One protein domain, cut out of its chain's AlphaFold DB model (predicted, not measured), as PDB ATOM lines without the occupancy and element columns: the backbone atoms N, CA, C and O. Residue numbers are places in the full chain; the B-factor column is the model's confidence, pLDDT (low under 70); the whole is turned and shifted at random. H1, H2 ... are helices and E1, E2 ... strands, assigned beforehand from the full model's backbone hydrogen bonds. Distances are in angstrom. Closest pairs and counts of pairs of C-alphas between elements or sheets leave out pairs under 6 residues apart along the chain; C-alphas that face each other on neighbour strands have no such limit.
ATOM      1  N   PRO A   8     120.256  34.463  86.418       80.19
ATOM      2  CA  PRO A   8     121.612  34.286  85.888       80.19
ATOM      3  C   PRO A   8     122.724  34.503  86.926       80.19
ATOM      4  O   PRO A   8     123.747  33.823  86.875       80.19
ATOM      5  N   HIS A   9     122.519  35.390  87.904       83.56
ATOM      6  CA  HIS A   9     123.519  35.704  88.934       83.56
ATOM      7  C   HIS A   9     123.732  34.577  89.951       83.56
ATOM      8  O   HIS A   9     124.746  34.561  90.645       83.56
ATOM      9  N   PHE A  10     122.797  33.631  90.029       79.56
ATOM     10  CA  PHE A  10     122.831  32.524  90.983       79.56
ATOM     11  C   PHE A  10     122.970  31.158  90.298       79.56
ATOM     12  O   PHE A  10     122.760  30.136  90.941       79.56
ATOM     13  N   GLY A  11     123.325  31.112  89.007       78.44
ATOM     14  CA  GLY A  11     123.409  29.853  88.256       78.44
ATOM     15  C   GLY A  11     122.038  29.271  87.886       78.44
ATOM     16  O   GLY A  11     121.883  28.055  87.783       78.44
ATOM     17  N   GLY A  12     121.039  30.136  87.709       82.50
ATOM     18  CA  GLY A  12     119.651  29.795  87.407       82.50
ATOM     19  C   GLY A  12     118.727  29.901  88.621       82.50
ATOM     20  O   GLY A  12     119.156  30.080  89.763       82.50
ATOM     21  N   GLU A  13     117.426  29.749  88.380       79.50
ATOM     22  CA  GLU A  13     116.382  29.813  89.416       79.50
ATOM     23  C   GLU A  13     116.589  28.752  90.505       79.50
ATOM     24  O   GLU A  13     116.381  29.010  91.690       79.50
ATOM     25  N   ARG A  14     117.102  27.578  90.110       76.38
ATOM     26  CA  ARG A  14     117.500  26.501  91.024       76.38
ATOM     27  C   ARG A  14     118.567  26.954  92.022       76.38
ATOM     28  O   ARG A  14     118.448  26.686  93.216       76.38
ATOM     29  N   GLY A  15     119.608  27.640  91.553       80.38
ATOM     30  CA  GLY A  15     120.683  28.112  92.423       80.38
ATOM     31  C   GLY A  15     120.244  29.265  93.328       80.38
ATOM     32  O   GLY A  15     120.630  29.301  94.498       80.38
ATOM     33  N   LEU A  16     119.346  30.133  92.845       83.62
ATOM     34  CA  LEU A  16     118.703  31.165  93.665       83.62
ATOM     35  C   LEU A  16     117.879  30.542  94.802       83.62
ATOM     36  O   LEU A  16     118.042  30.917  95.963       83.62
ATOM     37  N   ALA A  17     117.024  29.566  94.486       79.69
ATOM     38  CA  ALA A  17     116.184  28.898  95.474       79.69
ATOM     39  C   ALA A  17     117.023  28.132  96.513       79.69
ATOM     40  O   ALA A  17     116.725  28.180  97.709       79.69
ATOM     41  N   LYS A  18     118.133  27.509  96.086       79.62
ATOM     42  CA  LYS A  18     119.107  26.887  96.992       79.62
ATOM     43  C   LYS A  18     119.741  27.913  97.935       79.62
ATOM     44  O   LYS A  18     119.714  27.707  99.146       79.62
ATOM     45  N   ASN A  19     120.239  29.037  97.415       84.44
ATOM     46  CA  ASN A  19     120.825  30.098  98.240       84.44
ATOM     47  C   ASN A  19     119.818  30.634  99.272       84.44
ATOM     48  O   ASN A  19     120.129  30.739 100.459       84.44
ATOM     49  N   LEU A  20     118.578  30.889  98.843       84.75
ATOM     50  CA  LEU A  20     117.501  31.345  99.720       84.75
ATOM     51  C   LEU A  20     117.202  30.323 100.830       84.75
ATOM     52  O   LEU A  20     117.050  30.694 101.995       84.75
ATOM     53  N   SER A  21     117.163  29.032 100.490       79.56
ATOM     54  CA  SER A  21     116.948  27.958 101.464       79.56
ATOM     55  C   SER A  21     118.060  27.900 102.520       79.56
ATOM     56  O   SER A  21     117.776  27.768 103.712       79.56
ATOM     57  N   GLU A  22     119.321  28.086 102.119       81.50
ATOM     58  CA  GLU A  22     120.467  28.113 103.032       81.50
ATOM     59  C   GLU A  22     120.399  29.324 103.974       81.50
ATOM     60  O   GLU A  22     120.604  29.180 105.183       81.50
ATOM     61  N   GLN A  23     120.028  30.502 103.459       82.94
ATOM     62  CA  GLN A  23     119.839  31.705 104.275       82.94
ATOM     63  C   GLN A  23     118.706  31.551 105.300       82.94
ATOM     64  O   GLN A  23     118.869  31.923 106.465       82.94
ATOM     65  N   LEU A  24     117.566  30.979 104.898       83.75
ATOM     66  CA  LEU A  24     116.442  30.703 105.800       83.75
ATOM     67  C   LEU A  24     116.831  29.690 106.881       83.75
ATOM     68  O   LEU A  24     116.519  29.884 108.060       83.75
ATOM     69  N   ARG A  25     117.611  28.669 106.509       79.25
ATOM     70  CA  ARG A  25     118.161  27.688 107.449       79.25
ATOM     71  C   ARG A  25     119.090  28.331 108.475       79.25
ATOM     72  O   ARG A  25     118.966  28.044 109.663       79.25
ATOM     73  N   HIS A  26     119.981  29.233 108.054       81.31
ATOM     74  CA  HIS A  26     120.850  29.983 108.973       81.31
ATOM     75  C   HIS A  26     120.058  30.808 109.996       81.31
ATOM     76  O   HIS A  26     120.520  31.002 111.121       81.31
ATOM     77  N   ARG A  27     118.844  31.237 109.638       85.62
ATOM     78  CA  ARG A  27     117.915  31.951 110.525       85.62
ATOM     79  C   ARG A  27     116.987  31.032 111.331       85.62
ATOM     80  O   ARG A  27     116.148  31.543 112.062       85.62
ATOM     81  N   LYS A  28     117.146  29.704 111.236       82.31
ATOM     82  CA  LYS A  28     116.298  28.687 111.892       82.31
ATOM     83  C   LYS A  28     114.810  28.804 111.528       82.31
ATOM     84  O   LYS A  28     113.946  28.522 112.353       82.31
ATOM     85  N   VAL A  29     114.516  29.222 110.297       81.56
ATOM     86  CA  VAL A  29     113.148  29.335 109.778       81.56
ATOM     87  C   VAL A  29     112.821  28.102 108.942       81.56
ATOM     88  O   VAL A  29     113.594  27.732 108.059       81.56
ATOM     89  N   THR A  30     111.673  27.481 109.210       78.94
ATOM     90  CA  THR A  30     111.104  26.437 108.354       78.94
ATOM     91  C   THR A  30     110.292  27.080 107.234       78.94
ATOM     92  O   THR A  30     109.512  28.003 107.472       78.94
ATOM     93  N   ALA A  31     110.496  26.634 105.996       77.44
ATOM     94  CA  ALA A  31     109.867  27.254 104.833       77.44
ATOM     95  C   ALA A  31     109.580  26.241 103.722       77.44
ATOM     96  O   ALA A  31     110.318  25.276 103.534       77.44
ATOM     97  N   HIS A  32     108.523  26.507 102.959       81.81
ATOM     98  CA  HIS A  32     108.218  25.807 101.716       81.81
ATOM     99  C   HIS A  32     108.418  26.783 100.559       81.81
ATOM    100  O   HIS A  32     107.873  27.887 100.575       81.81
ATOM    101  N   LEU A  33     109.235  26.400  99.581       80.56
ATOM    102  CA  LEU A  33     109.579  27.240  98.436       80.56
ATOM    103  C   LEU A  33     108.934  26.661  97.180       80.56
ATOM    104  O   LEU A  33     109.189  25.510  96.844       80.56
ATOM    105  N   GLY A  34     108.108  27.457  96.504       84.94
ATOM    106  CA  GLY A  34     107.528  27.143  95.202       84.94
ATOM    107  C   GLY A  34     108.057  28.116  94.156       84.94
ATOM    108  O   GLY A  34     107.939  29.328  94.349       84.94
ATOM    109  N   VAL A  35     108.639  27.606  93.074       83.19
ATOM    110  CA  VAL A  35     109.101  28.422  91.941       83.19
ATOM    111  C   VAL A  35     108.420  27.946  90.670       83.19
ATOM    112  O   VAL A  35     108.419  26.750  90.373       83.19
ATOM    113  N   ALA A  36     107.825  28.898  89.960       84.00
ATOM    114  CA  ALA A  36     107.093  28.691  88.723       84.00
ATOM    115  C   ALA A  36     107.029  29.996  87.919       84.00
ATOM    116  O   ALA A  36     107.255  31.075  88.471       84.00
ATOM    117  N   ASP A  37     106.624  29.879  86.657       82.25
ATOM    118  CA  ASP A  37     106.515  30.989  85.701       82.25
ATOM    119  C   ASP A  37     105.365  31.967  86.005       82.25
ATOM    120  O   ASP A  37     105.299  33.054  85.439       82.25
ATOM    121  N   SER A  38     104.436  31.594  86.894       86.81
ATOM    122  CA  SER A  38     103.324  32.444  87.324       86.81
ATOM    123  C   SER A  38     103.254  32.532  88.847       86.81
ATOM    124  O   SER A  38     103.573  31.587  89.576       86.81
ATOM    125  N   ILE A  39     102.770  33.668  89.352       88.56
ATOM    126  CA  ILE A  39     102.562  33.878  90.792       88.56
ATOM    127  C   ILE A  39     101.553  32.872  91.350       88.56
ATOM    128  O   ILE A  39     101.760  32.327  92.437       88.56
ATOM    129  N   GLY A  40     100.483  32.589  90.598       87.69
ATOM    130  CA  GLY A  40      99.472  31.615  90.987       87.69
ATOM    131  C   GLY A  40     100.049  30.205  91.136       87.69
ATOM    132  O   GLY A  40      99.778  29.548  92.141       87.69
ATOM    133  N   ALA A  41     100.894  29.765  90.199       86.81
ATOM    134  CA  ALA A  41     101.552  28.461  90.269       86.81
ATOM    135  C   ALA A  41     102.604  28.386  91.379       86.81
ATOM    136  O   ALA A  41     102.645  27.407  92.125       86.81
ATOM    137  N   ALA A  42     103.410  29.436  91.549       87.31
ATOM    138  CA  ALA A  42     104.406  29.499  92.614       87.31
ATOM    139  C   ALA A  42     103.741  29.428  94.000       87.31
ATOM    140  O   ALA A  42     104.206  28.704  94.884       87.31
ATOM    141  N   TRP A  43     102.610  30.122  94.181       89.25
ATOM    142  CA  TRP A  43     101.814  30.054  95.408       89.25
ATOM    143  C   TRP A  43     101.245  28.652  95.647       89.25
ATOM    144  O   TRP A  43     101.382  28.122  96.753       89.25
ATOM    145  N   ALA A  44     100.650  28.054  94.609       88.62
ATOM    146  CA  ALA A  44     100.064  26.718  94.651       88.62
ATOM    147  C   ALA A  44     101.102  25.663  95.066       88.62
ATOM    148  O   ALA A  44     100.850  24.865  95.968       88.62
ATOM    149  N   LEU A  45     102.306  25.714  94.492       85.19
ATOM    150  CA  LEU A  45     103.401  24.807  94.834       85.19
ATOM    151  C   LEU A  45     103.952  25.024  96.242       85.19
ATOM    152  O   LEU A  45     104.206  24.052  96.951       85.19
ATOM    153  N   ALA A  46     104.111  26.275  96.675       87.12
ATOM    154  CA  ALA A  46     104.611  26.567  98.014       87.12
ATOM    155  C   ALA A  46     103.667  26.045  99.115       87.12
ATOM    156  O   ALA A  46     104.134  25.616 100.167       87.12
ATOM    157  N   HIS A  47     102.351  26.049  98.875       84.56
ATOM    158  CA  HIS A  47     101.350  25.656  99.874       84.56
ATOM    159  C   HIS A  47     100.867  24.211  99.740       84.56
ATOM    160  O   HIS A  47     100.505  23.623 100.750       84.56
ATOM    161  N   PHE A  48     100.860  23.629  98.538       84.19
ATOM    162  CA  PHE A  48     100.272  22.306  98.278       84.19
ATOM    163  C   PHE A  48     101.212  21.345  97.539       84.19
ATOM    164  O   PHE A  48     100.869  20.185  97.335       84.19
ATOM    165  N   GLY A  49     102.426  21.769  97.176       75.00
ATOM    166  CA  GLY A  49     103.394  20.883  96.522       75.00
ATOM    167  C   GLY A  49     103.795  19.684  97.391       75.00
ATOM    168  O   GLY A  49     104.116  18.616  96.868       75.00
ATOM    169  N   HIS A  50     103.727  19.824  98.718       69.19
ATOM    170  CA  HIS A  50     104.133  18.785  99.665       69.19
ATOM    171  C   HIS A  50     103.105  17.652  99.821       69.19
ATOM    172  O   HIS A  50     103.488  16.558 100.244       69.19
ATOM    173  N   THR A  51     101.832  17.899  99.489       64.19
ATOM    174  CA  THR A  51     100.734  16.918  99.543       64.19
ATOM    175  C   THR A  51     100.558  16.140  98.240       64.19
ATOM    176  O   THR A  51      99.965  15.065  98.251       64.19
ATOM    177  N   SER A  52     101.083  16.648  97.124       58.88
ATOM    178  CA  SER A  52     101.019  15.994  95.813       58.88
ATOM    179  C   SER A  52     102.193  15.043  95.554       58.88
ATOM    180  O   SER A  52     103.328  15.331  95.933       58.88
ATOM    181  N   SER A  53     101.940  13.955  94.818       57.06
ATOM    182  CA  SER A  53     102.915  12.959  94.330       57.06
ATOM    183  C   SER A  53     103.879  13.502  93.259       57.06
ATOM    184  O   SER A  53     104.293  12.767  92.363       57.06
ATOM    185  N   LEU A  54     104.181  14.802  93.278       58.28
ATOM    186  CA  LEU A  54     105.086  15.417  92.314       58.28
ATOM    187  C   LEU A  54     106.512  14.882  92.520       58.28
ATOM    188  O   LEU A  54     106.882  14.574  93.660       58.28
ATOM    189  N   PRO A  55     107.328  14.785  91.450       50.09
ATOM    190  CA  PRO A  55     108.729  14.414  91.572       50.09
ATOM    191  C   PRO A  55     109.405  15.383  92.540       50.09
ATOM    192  O   PRO A  55     109.605  16.560  92.237       50.09
ATOM    193  N   ARG A  56     109.726  14.903  93.742       53.03
ATOM    194  CA  ARG A  56     110.562  15.659  94.659       53.03
ATOM    195  C   ARG A  56     111.980  15.576  94.108       53.03
ATOM    196  O   ARG A  56     112.665  14.580  94.326       53.03
ATOM    197  N   GLU A  57     112.445  16.613  93.423       47.66
ATOM    198  CA  GLU A  57     113.884  16.859  93.387       47.66
ATOM    199  C   GLU A  57     114.292  17.282  94.813       47.66
ATOM    200  O   GLU A  57     114.344  18.461  95.160       47.66
ATOM    201  N   VAL A  58     114.468  16.291  95.694       44.03
ATOM    202  CA  VAL A  58     114.913  16.502  97.070       44.03
ATOM    203  C   VAL A  58     116.393  16.846  97.025       44.03
ATOM    204  O   VAL A  58     117.246  15.973  96.908       44.03
ATOM    205  N   TRP A  59     116.713  18.132  97.112       45.59
ATOM    206  CA  TRP A  59     118.108  18.570  97.177       45.59
ATOM    207  C   TRP A  59     118.663  18.584  98.612       45.59
ATOM    208  O   TRP A  59     119.876  18.672  98.772       45.59
ATOM    209  N   LEU A  60     117.811  18.452  99.641       39.66
ATOM    210  CA  LEU A  60     118.175  18.386 101.065       39.66
ATOM    211  C   LEU A  60     117.120  17.581 101.859       39.66
ATOM    212  O   LEU A  60     116.073  18.117 102.211       39.66
ATOM    213  N   ASP A  61     117.403  16.319 102.194       38.22
ATOM    214  CA  ASP A  61     116.595  15.510 103.128       38.22
ATOM    215  C   ASP A  61     116.797  15.984 104.581       38.22
ATOM    216  O   ASP A  61     117.470  15.353 105.394       38.22
ATOM    217  N   THR A  62     116.222  17.134 104.934       44.59
ATOM    218  CA  THR A  62     115.982  17.487 106.341       44.59
ATOM    219  C   THR A  62     114.565  18.041 106.491       44.59
ATOM    220  O   THR A  62     114.138  18.821 105.644       44.59
ATOM    221  N   PRO A  63     113.826  17.699 107.564       49.66
ATOM    222  CA  PRO A  63     112.383  17.959 107.703       49.66
ATOM    223  C   PRO A  63     111.981  19.447 107.793       49.66
ATOM    224  O   PRO A  63     110.821  19.755 108.049       49.66
ATOM    225  N   ALA A  64     112.922  20.380 107.632       49.09
ATOM    226  CA  ALA A  64     112.735  21.796 107.923       49.09
ATOM    227  C   ALA A  64     112.421  22.665 106.690       49.09
ATOM    228  O   ALA A  64     111.766  23.697 106.845       49.09
ATOM    229  N   ILE A  65     112.897  22.306 105.490       53.34
ATOM    230  CA  ILE A  65     112.729  23.135 104.285       53.34
ATOM    231  C   ILE A  65     112.444  22.247 103.073       53.34
ATOM    232  O   ILE A  65     113.276  21.420 102.711       53.34
ATOM    233  N   THR A  66     111.293  22.454 102.428       57.28
ATOM    234  CA  THR A  66     110.894  21.716 101.218       57.28
ATOM    235  C   THR A  66     110.867  22.662 100.024       57.28
ATOM    236  O   THR A  66     110.321  23.763 100.109       57.28
ATOM    237  N   LEU A  67     111.453  22.243  98.906       55.56
ATOM    238  CA  LEU A  67     111.576  23.046  97.695       55.56
ATOM    239  C   LEU A  67     110.892  22.321  96.532       55.56
ATOM    240  O   LEU A  67     111.197  21.168  96.239       55.56
ATOM    241  N   HIS A  68     109.956  23.015  95.891       61.56
ATOM    242  CA  HIS A  68     109.199  22.577  94.729       61.56
ATOM    243  C   HIS A  68     109.521  23.519  93.570       61.56
ATOM    244  O   HIS A  68     109.157  24.695  93.586       61.56
ATOM    245  N   MET A  69     110.234  23.003  92.574       57.16
ATOM    246  CA  MET A  69     110.588  23.741  91.365       57.16
ATOM    247  C   MET A  69     109.914  23.088  90.176       57.16
ATOM    248  O   MET A  69     109.956  21.866  90.028       57.16
ATOM    249  N   ILE A  70     109.383  23.916  89.292       58.59
ATOM    250  CA  ILE A  70     109.086  23.504  87.929       58.59
ATOM    251  C   ILE A  70     110.378  23.715  87.131       58.59
ATOM    252  O   ILE A  70     110.947  24.800  87.122       58.59
ATOM    253  N   SER A  71     110.921  22.637  86.569       50.97
ATOM    254  CA  SER A  71     112.135  22.670  85.745       50.97
ATOM    255  C   SER A  71     111.761  22.855  84.277       50.97
ATOM    256  O   SER A  71     110.669  22.469  83.880       50.97
ATOM    257  N   GLN A  72     112.708  23.294  83.440       46.56
ATOM    258  CA  GLN A  72     112.596  23.371  81.970       46.56
ATOM    259  C   GLN A  72     112.113  22.069  81.281       46.56
ATOM    260  O   GLN A  72     111.846  22.075  80.086       46.56
ATOM    261  N   HIS A  73     112.022  20.952  82.014       40.94
ATOM    262  CA  HIS A  73     111.590  19.637  81.531       40.94
ATOM    263  C   HIS A  73     110.171  19.229  81.981       40.94
ATOM    264  O   HIS A  73     109.715  18.157  81.596       40.94
ATOM    265  N   CYS A  74     109.471  20.036  82.787       50.03
ATOM    266  CA  CYS A  74     108.077  19.799  83.173       50.03
ATOM    267  C   CYS A  74     107.294  21.098  82.940       50.03
ATOM    268  O   CYS A  74     107.631  22.102  83.562       50.03
ATOM    269  N   PRO A  75     106.306  21.146  82.037       61.53
ATOM    270  CA  PRO A  75     105.548  22.370  81.815       61.53
ATOM    271  C   PRO A  75     104.749  22.737  83.075       61.53
ATOM    272  O   PRO A  75     104.192  21.870  83.747       61.53
ATOM    273  N   THR A  76     104.655  24.037  83.383       64.50
ATOM    274  CA  THR A  76     103.969  24.584  84.574       64.50
ATOM    275  C   THR A  76     102.552  24.028  84.776       64.50
ATOM    276  O   THR A  76     102.096  23.846  85.906       64.50
ATOM    277  N   LEU A  77     101.877  23.680  83.679       65.25
ATOM    278  CA  LEU A  77     100.542  23.084  83.662       65.25
ATOM    279  C   LEU A  77     100.493  21.666  84.254       65.25
ATOM    280  O   LEU A  77      99.582  21.373  85.026       65.25
ATOM    281  N   ASP A  78     101.481  20.813  83.985       72.94
ATOM    282  CA  ASP A  78     101.485  19.417  84.449       72.94
ATOM    283  C   ASP A  78     101.640  19.331  85.970       72.94
ATOM    284  O   ASP A  78     100.947  18.560  86.636       72.94
ATOM    285  N   ALA A  79     102.494  20.184  86.540       73.88
ATOM    286  CA  ALA A  79     102.660  20.276  87.987       73.88
ATOM    287  C   ALA A  79     101.398  20.823  88.675       73.88
ATOM    288  O   ALA A  79     101.031  20.357  89.754       73.88
ATOM    289  N   LEU A  80     100.706  21.778  88.043       80.94
ATOM    290  CA  LEU A  80      99.437  22.313  88.535       80.94
ATOM    291  C   LEU A  80      98.320  21.270  88.512       80.94
ATOM    292  O   LEU A  80      97.526  21.228  89.447       80.94
ATOM    293  N   HIS A  81      98.246  20.418  87.484       84.19
ATOM    294  CA  HIS A  81      97.145  19.467  87.302       84.19
ATOM    295  C   HIS A  81      96.979  18.467  88.462       84.19
ATOM    296  O   HIS A  81      95.857  18.026  88.732       84.19
ATOM    297  N   VAL A  82      98.064  18.137  89.167       82.94
ATOM    298  CA  VAL A  82      98.068  17.190  90.299       82.94
ATOM    299  C   VAL A  82      97.644  17.854  91.618       82.94
ATOM    300  O   VAL A  82      97.275  17.164  92.568       82.94
ATOM    301  N   LEU A  83      97.669  19.187  91.695       86.75
ATOM    302  CA  LEU A  83      97.342  19.920  92.917       86.75
ATOM    303  C   LEU A  83      95.826  19.957  93.174       86.75
ATOM    304  O   LEU A  83      95.032  19.928  92.226       86.75
ATOM    305  N   PRO A  84      95.406  20.040  94.451       89.69
ATOM    306  CA  PRO A  84      94.000  20.174  94.803       89.69
ATOM    307  C   PRO A  84      93.423  21.517  94.341       89.69
ATOM    308  O   PRO A  84      94.150  22.501  94.190       89.69
ATOM    309  N   VAL A  85      92.103  21.587  94.165       90.75
ATOM    310  CA  VAL A  85      91.414  22.833  93.771       90.75
ATOM    311  C   VAL A  85      91.593  23.980  94.777       90.75
ATOM    312  O   VAL A  85      91.562  25.148  94.385       90.75
ATOM    313  N   ASP A  86      91.876  23.674  96.046       90.06
ATOM    314  CA  ASP A  86      92.256  24.635  97.092       90.06
ATOM    315  C   ASP A  86      93.474  25.487  96.703       90.06
ATOM    316  O   ASP A  86      93.590  26.655  97.094       90.06
ATOM    317  N   ALA A  87      94.358  24.939  95.866       90.12
ATOM    318  CA  ALA A  87      95.563  25.619  95.423       90.12
ATOM    319  C   ALA A  87      95.279  26.817  94.481       90.12
ATOM    320  O   ALA A  87      96.152  27.660  94.273       90.12
ATOM    321  N   LEU A  88      94.045  26.963  93.972       90.75
ATOM    322  CA  LEU A  88      93.612  28.103  93.149       90.75
ATOM    323  C   LEU A  88      93.142  29.329  93.956       90.75
ATOM    324  O   LEU A  88      92.740  30.328  93.354       90.75
ATOM    325  N   ARG A  89      93.198  29.301  95.299       91.19
ATOM    326  CA  ARG A  89      92.757  30.417  96.175       91.19
ATOM    327  C   ARG A  89      91.300  30.832  95.918       91.19
ATOM    328  O   ARG A  89      90.977  32.023  95.854       91.19
ATOM    329  N   LEU A  90      90.440  29.836  95.715       90.50
ATOM    330  CA  LEU A  90      89.004  30.018  95.511       90.50
ATOM    331  C   LEU A  90      88.282  30.243  96.848       90.50
ATOM    332  O   LEU A  90      88.829  30.011  97.924       90.50
ATOM    333  N   GLU A  91      87.037  30.712  96.780       89.69
ATOM    334  CA  GLU A  91      86.198  30.865  97.968       89.69
ATOM    335  C   GLU A  91      85.807  29.499  98.544       89.69
ATOM    336  O   GLU A  91      85.558  28.543  97.809       89.69
ATOM    337  N   VAL A  92      85.698  29.418  99.874       90.06
ATOM    338  CA  VAL A  92      85.426  28.161 100.599       90.06
ATOM    339  C   VAL A  92      84.135  27.485 100.116       90.06
ATOM    340  O   VAL A  92      84.078  26.264  99.991       90.06
ATOM    341  N   GLN A  93      83.106  28.272  99.786       89.69
ATOM    342  CA  GLN A  93      81.840  27.754  99.253       89.69
ATOM    343  C   GLN A  93      82.016  27.110  97.871       89.69
ATOM    344  O   GLN A  93      81.471  26.038  97.615       89.69
ATOM    345  N   THR A  94      82.809  27.733  96.997       89.19
ATOM    346  CA  THR A  94      83.117  27.221  95.658       89.19
ATOM    347  C   THR A  94      83.888  25.906  95.735       89.19
ATOM    348  O   THR A  94      83.572  24.967  95.012       89.19
ATOM    349  N   ILE A  95      84.853  25.804  96.654       90.69
ATOM    350  CA  ILE A  95      85.616  24.570  96.887       90.69
ATOM    351  C   ILE A  95      84.684  23.442  97.353       90.69
ATOM    352  O   ILE A  95      84.732  22.337  96.817       90.69
ATOM    353  N   ALA A  96      83.776  23.720  98.294       90.50
ATOM    354  CA  ALA A  96      82.811  22.728  98.772       90.50
ATOM    355  C   ALA A  96      81.880  22.216  97.654       90.50
ATOM    356  O   ALA A  96      81.578  21.024  97.600       90.50
ATOM    357  N   GLN A  97      81.454  23.100  96.745       90.00
ATOM    358  CA  GLN A  97      80.644  22.727  95.582       90.00
ATOM    359  C   GLN A  97      81.426  21.897  94.554       90.00
ATOM    360  O   GLN A  97      80.875  20.965  93.982       90.00
ATOM    361  N   LEU A  98      82.704  22.201  94.317       90.12
ATOM    362  CA  LEU A  98      83.548  21.381  93.443       90.12
ATOM    363  C   LEU A  98      83.749  19.975  94.023       90.12
ATOM    364  O   LEU A  98      83.564  18.982  93.318       90.12
ATOM    365  N   ASN A  99      84.012  19.890  95.327       90.69
ATOM    366  CA  ASN A  99      84.194  18.622  96.026       90.69
ATOM    367  C   ASN A  99      82.922  17.756  96.026       90.69
ATOM    368  O   ASN A  99      83.023  16.533  95.937       90.69
ATOM    369  N   SER A 100      81.725  18.357  96.095       91.19
ATOM    370  CA  SER A 100      80.459  17.609  96.004       91.19
ATOM    371  C   SER A 100      80.163  17.092  94.593       91.19
ATOM    372  O   SER A 100      79.460  16.096  94.440       91.19
ATOM    373  N   LEU A 101      80.741  17.727  93.568       89.12
ATOM    374  CA  LEU A 101      80.691  17.286  92.172       89.12
ATOM    375  C   LEU A 101      81.797  16.276  91.819       89.12
ATOM    376  O   LEU A 101      81.881  15.850  90.670       89.12
ATOM    377  N   GLY A 102      82.639  15.889  92.785       90.06
ATOM    378  CA  GLY A 102      83.741  14.947  92.578       90.06
ATOM    379  C   GLY A 102      84.981  15.555  91.915       90.06
ATOM    380  O   GLY A 102      85.821  14.810  91.408       90.06
ATOM    381  N   ILE A 103      85.095  16.888  91.889       91.44
ATOM    382  CA  ILE A 103      86.240  17.614  91.329       91.44
ATOM    383  C   ILE A 103      87.163  18.003  92.480       91.44
ATOM    384  O   ILE A 103      86.880  18.943  93.221       91.44
ATOM    385  N   TYR A 104      88.275  17.288  92.609       89.44
ATOM    386  CA  TYR A 104      89.238  17.462  93.695       89.44
ATOM    387  C   TYR A 104      90.553  18.080  93.224       89.44
ATOM    388  O   TYR A 104      91.223  18.732  94.019       89.44
ATOM    389  N   SER A 105      90.923  17.914  91.947       90.81
ATOM    390  CA  SER A 105      92.184  18.430  91.403       90.81
ATOM    391  C   SER A 105      92.002  19.524  90.353       90.81
ATOM    392  O   SER A 105      90.997  19.586  89.638       90.81
ATOM    393  N   ILE A 106      93.021  20.375  90.213       89.94
ATOM    394  CA  ILE A 106      93.075  21.399  89.160       89.94
ATOM    395  C   ILE A 106      93.047  20.740  87.776       89.94
ATOM    396  O   ILE A 106      92.445  21.286  86.858       89.94
ATOM    397  N   GLY A 107      93.634  19.550  87.610       87.94
ATOM    398  CA  GLY A 107      93.557  18.783  86.364       87.94
ATOM    399  C   GLY A 107      92.139  18.426  85.959       87.94
ATOM    400  O   GLY A 107      91.745  18.679  84.821       87.94
ATOM    401  N   GLN A 108      91.345  17.929  86.906       90.31
ATOM    402  CA  GLN A 108      89.929  17.652  86.669       90.31
ATOM    403  C   GLN A 108      89.163  18.929  86.320       90.31
ATOM    404  O   GLN A 108      88.339  18.916  85.410       90.31
ATOM    405  N   LEU A 109      89.464  20.040  86.997       89.75
ATOM    406  CA  LEU A 109      88.819  21.325  86.736       89.75
ATOM    407  C   LEU A 109      89.170  21.892  85.348       89.75
ATOM    408  O   LEU A 109      88.291  22.391  84.651       89.75
ATOM    409  N   MET A 110      90.433  21.797  84.928       87.62
ATOM    410  CA  MET A 110      90.914  22.290  83.629       87.62
ATOM    411  C   MET A 110      90.402  21.459  82.445       87.62
ATOM    412  O   MET A 110      90.319  21.977  81.334       87.62
ATOM    413  N   ALA A 111      90.031  20.194  82.671       89.50
ATOM    414  CA  ALA A 111      89.430  19.333  81.652       89.50
ATOM    415  C   ALA A 111      87.962  19.689  81.336       89.50
ATOM    416  O   ALA A 111      87.417  19.232  80.329       89.50
ATOM    417  N   LEU A 112      87.303  20.486  82.185       89.00
ATOM    418  CA  LEU A 112      85.904  20.868  82.003       89.00
ATOM    419  C   LEU A 112      85.746  22.032  81.011       89.00
ATOM    420  O   LEU A 112      86.583  22.935  80.948       89.00
ATOM    421  N   PRO A 113      84.633  22.076  80.254       87.50
ATOM    422  CA  PRO A 113      84.378  23.158  79.313       87.50
ATOM    423  C   PRO A 113      84.185  24.496  80.043       87.50
ATOM    424  O   PRO A 113      83.265  24.661  80.849       87.50
ATOM    425  N   ARG A 114      85.010  25.491  79.688       87.62
ATOM    426  CA  ARG A 114      85.038  26.829  80.317       87.62
ATOM    427  C   ARG A 114      83.674  27.517  80.389       87.62
ATOM    428  O   ARG A 114      83.359  28.138  81.400       87.62
ATOM    429  N   ASN A 115      82.839  27.337  79.364       84.31
ATOM    430  CA  ASN A 115      81.499  27.929  79.292       84.31
ATOM    431  C   ASN A 115      80.547  27.410  80.385       84.31
ATOM    432  O   ASN A 115      79.634  28.120  80.796       84.31
ATOM    433  N   GLN A 116      80.738  26.176  80.867       83.75
ATOM    434  CA  GLN A 116      79.929  25.631  81.961       83.75
ATOM    435  C   GLN A 116      80.422  26.123  83.326       83.75
ATOM    436  O   GLN A 116      79.621  26.303  84.244       83.75
ATOM    437  N   LEU A 117      81.730  26.375  83.448       85.38
ATOM    438  CA  LEU A 117      82.343  26.883  84.671       85.38
ATOM    439  C   LEU A 117      81.961  28.345  84.930       85.38
ATOM    440  O   LEU A 117      81.558  28.663  86.048       85.38
ATOM    441  N   SER A 118      81.994  29.209  83.906       85.69
ATOM    442  CA  SER A 118      81.600  30.622  84.050       85.69
ATOM    443  C   SER A 118      80.157  30.774  84.532       85.69
ATOM    444  O   SER A 118      79.895  31.545  85.452       85.69
ATOM    445  N   SER A 119      79.227  30.004  83.959       82.81
ATOM    446  CA  SER A 119      77.801  30.096  84.293       82.81
ATOM    447  C   SER A 119      77.467  29.603  85.702       82.81
ATOM    448  O   SER A 119      76.475  30.060  86.264       82.81
ATOM    449  N   ARG A 120      78.231  28.649  86.256       83.44
ATOM    450  CA  ARG A 120      77.937  28.038  87.565       83.44
ATOM    451  C   ARG A 120      78.757  28.616  88.713       83.44
ATOM    452  O   ARG A 120      78.234  28.718  89.817       83.44
ATOM    453  N   PHE A 121      80.012  28.982  88.462       83.00
ATOM    454  CA  PHE A 121      80.961  29.394  89.502       83.00
ATOM    455  C   PHE A 121      81.477  30.831  89.338       83.00
ATOM    456  O   PHE A 121      82.207  31.323  90.199       83.00
ATOM    457  N   GLY A 122      81.080  31.517  88.262       86.19
ATOM    458  CA  GLY A 122      81.416  32.914  87.997       86.19
ATOM    459  C   GLY A 122      82.799  33.130  87.374       86.19
ATOM    460  O   GLY A 122      83.627  32.226  87.262       86.19
ATOM    461  N   GLU A 123      83.064  34.375  86.973       88.44
ATOM    462  CA  GLU A 123      84.299  34.758  86.268       88.44
ATOM    463  C   GLU A 123      85.550  34.695  87.149       88.44
ATOM    464  O   GLU A 123      86.642  34.405  86.666       88.44
ATOM    465  N   LYS A 124      85.400  34.900  88.461       88.62
ATOM    466  CA  LYS A 124      86.517  34.899  89.416       88.62
ATOM    467  C   LYS A 124      87.255  33.557  89.458       88.62
ATOM    468  O   LYS A 124      88.473  33.538  89.622       88.62
ATOM    469  N   MET A 125      86.544  32.437  89.284       89.62
ATOM    470  CA  MET A 125      87.172  31.114  89.177       89.62
ATOM    471  C   MET A 125      88.033  31.016  87.918       89.62
ATOM    472  O   MET A 125      89.190  30.610  88.006       89.62
ATOM    473  N   LEU A 126      87.485  31.410  86.765       90.50
ATOM    474  CA  LEU A 126      88.214  31.388  85.496       90.50
ATOM    475  C   LEU A 126      89.449  32.283  85.561       90.50
ATOM    476  O   LEU A 126      90.537  31.833  85.220       90.50
ATOM    477  N   GLN A 127      89.316  33.483  86.128       91.00
ATOM    478  CA  GLN A 127      90.444  34.380  86.350       91.00
ATOM    479  C   GLN A 127      91.544  33.721  87.196       91.00
ATOM    480  O   GLN A 127      92.721  33.841  86.871       91.00
ATOM    481  N   ARG A 128      91.191  32.992  88.267       91.19
ATOM    482  CA  ARG A 128      92.172  32.259  89.088       91.19
ATOM    483  C   ARG A 128      92.831  31.108  88.333       91.19
ATOM    484  O   ARG A 128      94.030  30.897  88.501       91.19
ATOM    485  N   MET A 129      92.083  30.392  87.494       89.88
ATOM    486  CA  MET A 129      92.625  29.352  86.612       89.88
ATOM    487  C   MET A 129      93.599  29.943  85.580       89.88
ATOM    488  O   MET A 129      94.685  29.401  85.366       89.88
ATOM    489  N   ASP A 130      93.246  31.075  84.977       89.62
ATOM    490  CA  ASP A 130      94.077  31.788  84.006       89.62
ATOM    491  C   ASP A 130      95.345  32.369  84.649       89.62
ATOM    492  O   ASP A 130      96.426  32.267  84.074       89.62
ATOM    493  N   GLN A 131      95.244  32.900  85.870       90.56
ATOM    494  CA  GLN A 131      96.395  33.370  86.652       90.56
ATOM    495  C   GLN A 131      97.326  32.230  87.067       90.56
ATOM    496  O   GLN A 131      98.545  32.366  87.004       90.56
ATOM    497  N   ALA A 132      96.771  31.091  87.493       88.00
ATOM    498  CA  ALA A 132      97.570  29.927  87.861       88.00
ATOM    499  C   ALA A 132      98.308  29.350  86.648       88.00
ATOM    500  O   ALA A 132      99.503  29.094  86.733       88.00
ATOM    501  N   SER A 133      97.632  29.219  85.505       83.69
ATOM    502  CA  SER A 133      98.242  28.734  84.257       83.69
ATOM    503  C   SER A 133      99.246  29.704  83.620       83.69
ATOM    504  O   SER A 133      99.979  29.293  82.729       83.69
ATOM    505  N   GLY A 134      99.288  30.968  84.059       83.38
ATOM    506  CA  GLY A 134     100.121  32.008  83.447       83.38
ATOM    507  C   GLY A 134      99.532  32.602  82.162       83.38
ATOM    508  O   GLY A 134     100.214  33.345  81.469       83.38
TER     509      GLY A 134
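This is residues 8 to 134 of the 426 residues of an uncharacterized protein of Planctomycetaceae bacterium (UniProt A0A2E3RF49). The model is an elongated body in two unequal parts: at one end a ribbon of two parallel strands, E1 and E2, lies between the long helix H1 and the helix H2, and beyond H2 a cluster of short helices, H3 to H8, makes the other end. H2 is where the two parts join, since it packs both on E1 and on H3, H4 and H8, while H1 and H7 lie near the two ends of the long axis. The printed part has 127 residues with eight named helices and two named strands, in the order H1 E1 H2 E2 H3 H4 H5 H6 H7 H8, and its class is mostly helix. The C-alphas span 49 by 27 by 21 A along their three main axes, and with a radius of gyration of the C-alphas of 16.0 A the whole is compact.

H1, residues 13 to 26, begins with C-alpha 13 at (116.382, 29.813, 89.416) and is 20.1 A long from first to last C-alpha. E1, residues 31 to 35, is 13.0 A long. H2 takes residues 39 to 48 and is 14.0 A long. After residues 49 to 64, a stretch with no named element, E2 takes residues 65 to 69, 13.1 A, with C-alpha 65 at (112.729, 23.135, 104.285). Then come H3, residues 76 to 81, H4, residues 85 to 88, H5, residues 92 to 100 and 12.5 A long, and H6, residues 106 to 110. H7, residues 114 to 121, is 10.4 A long. H8, residues 123 to 133, is 15.3 A long and ends with C-alpha 133 at (98.242, 28.734, 84.257).

E1 and E2 are parallel neighbours, with 7 degrees between their directions; N 68 and O 33 are 2.8 A apart and N 33 and O 66 are 2.9 A apart, both within hydrogen-bond range. E1, H2 and E2 form a strand-helix-strand unit, two parallel neighbour strands with a helix between them along the chain, and its crossover is left-handed. The closest C-alphas of H1 and E2 are those of Ser 21 and Ile 65, 7.0 A apart. Those of E1 and H2 are Gly 34 and Ala 46, 4.1 A apart. H1 touches no helix and is apart from H2 to H8. H2 touches H8 about perpendicular, at 84 degrees, with the closest C-alphas, Gly 40 and Ala 132, 4.0 A apart. H2 touches H3 at a steep tilt of 44 degrees, the same way; the closest C-alphas are those of Ala 41 and Leu 80, 6.7 A apart. H2 also touches H4, where the C-alphas of Ala 44 and Ala 87 come closest, at 4.7 A. H6 touches H3, with His 81 and Gly 107 closest at 3.8 A between C-alphas. H7 touches H8 at a steep tilt of 53 degrees, opposite ways; the C-alphas of Ser 118 and Leu 126 are closest, at 6.8 A. H5 touches no helix; it is close to but not clearly touching H4, with the C-alphas of Asp 86 and Ile 95 closest at 6.6 A. Every O i to N i+4 pair is within hydrogen-bond range in H1, H2, H3, H5, H6 and H8; in H7 it is 3 of 4, and H4 is too short for such a pair.

The two C-alphas farthest apart, those of His 26 and Ser 119, are 49.6 A apart. The printed part has no cut. The link from H2 to E2, 16 residues, is long; the link from E2 to H3 is short, and the others are tight. The mean pLDDT of the printed part is 78.5, and residues 50 to 77 are under 70.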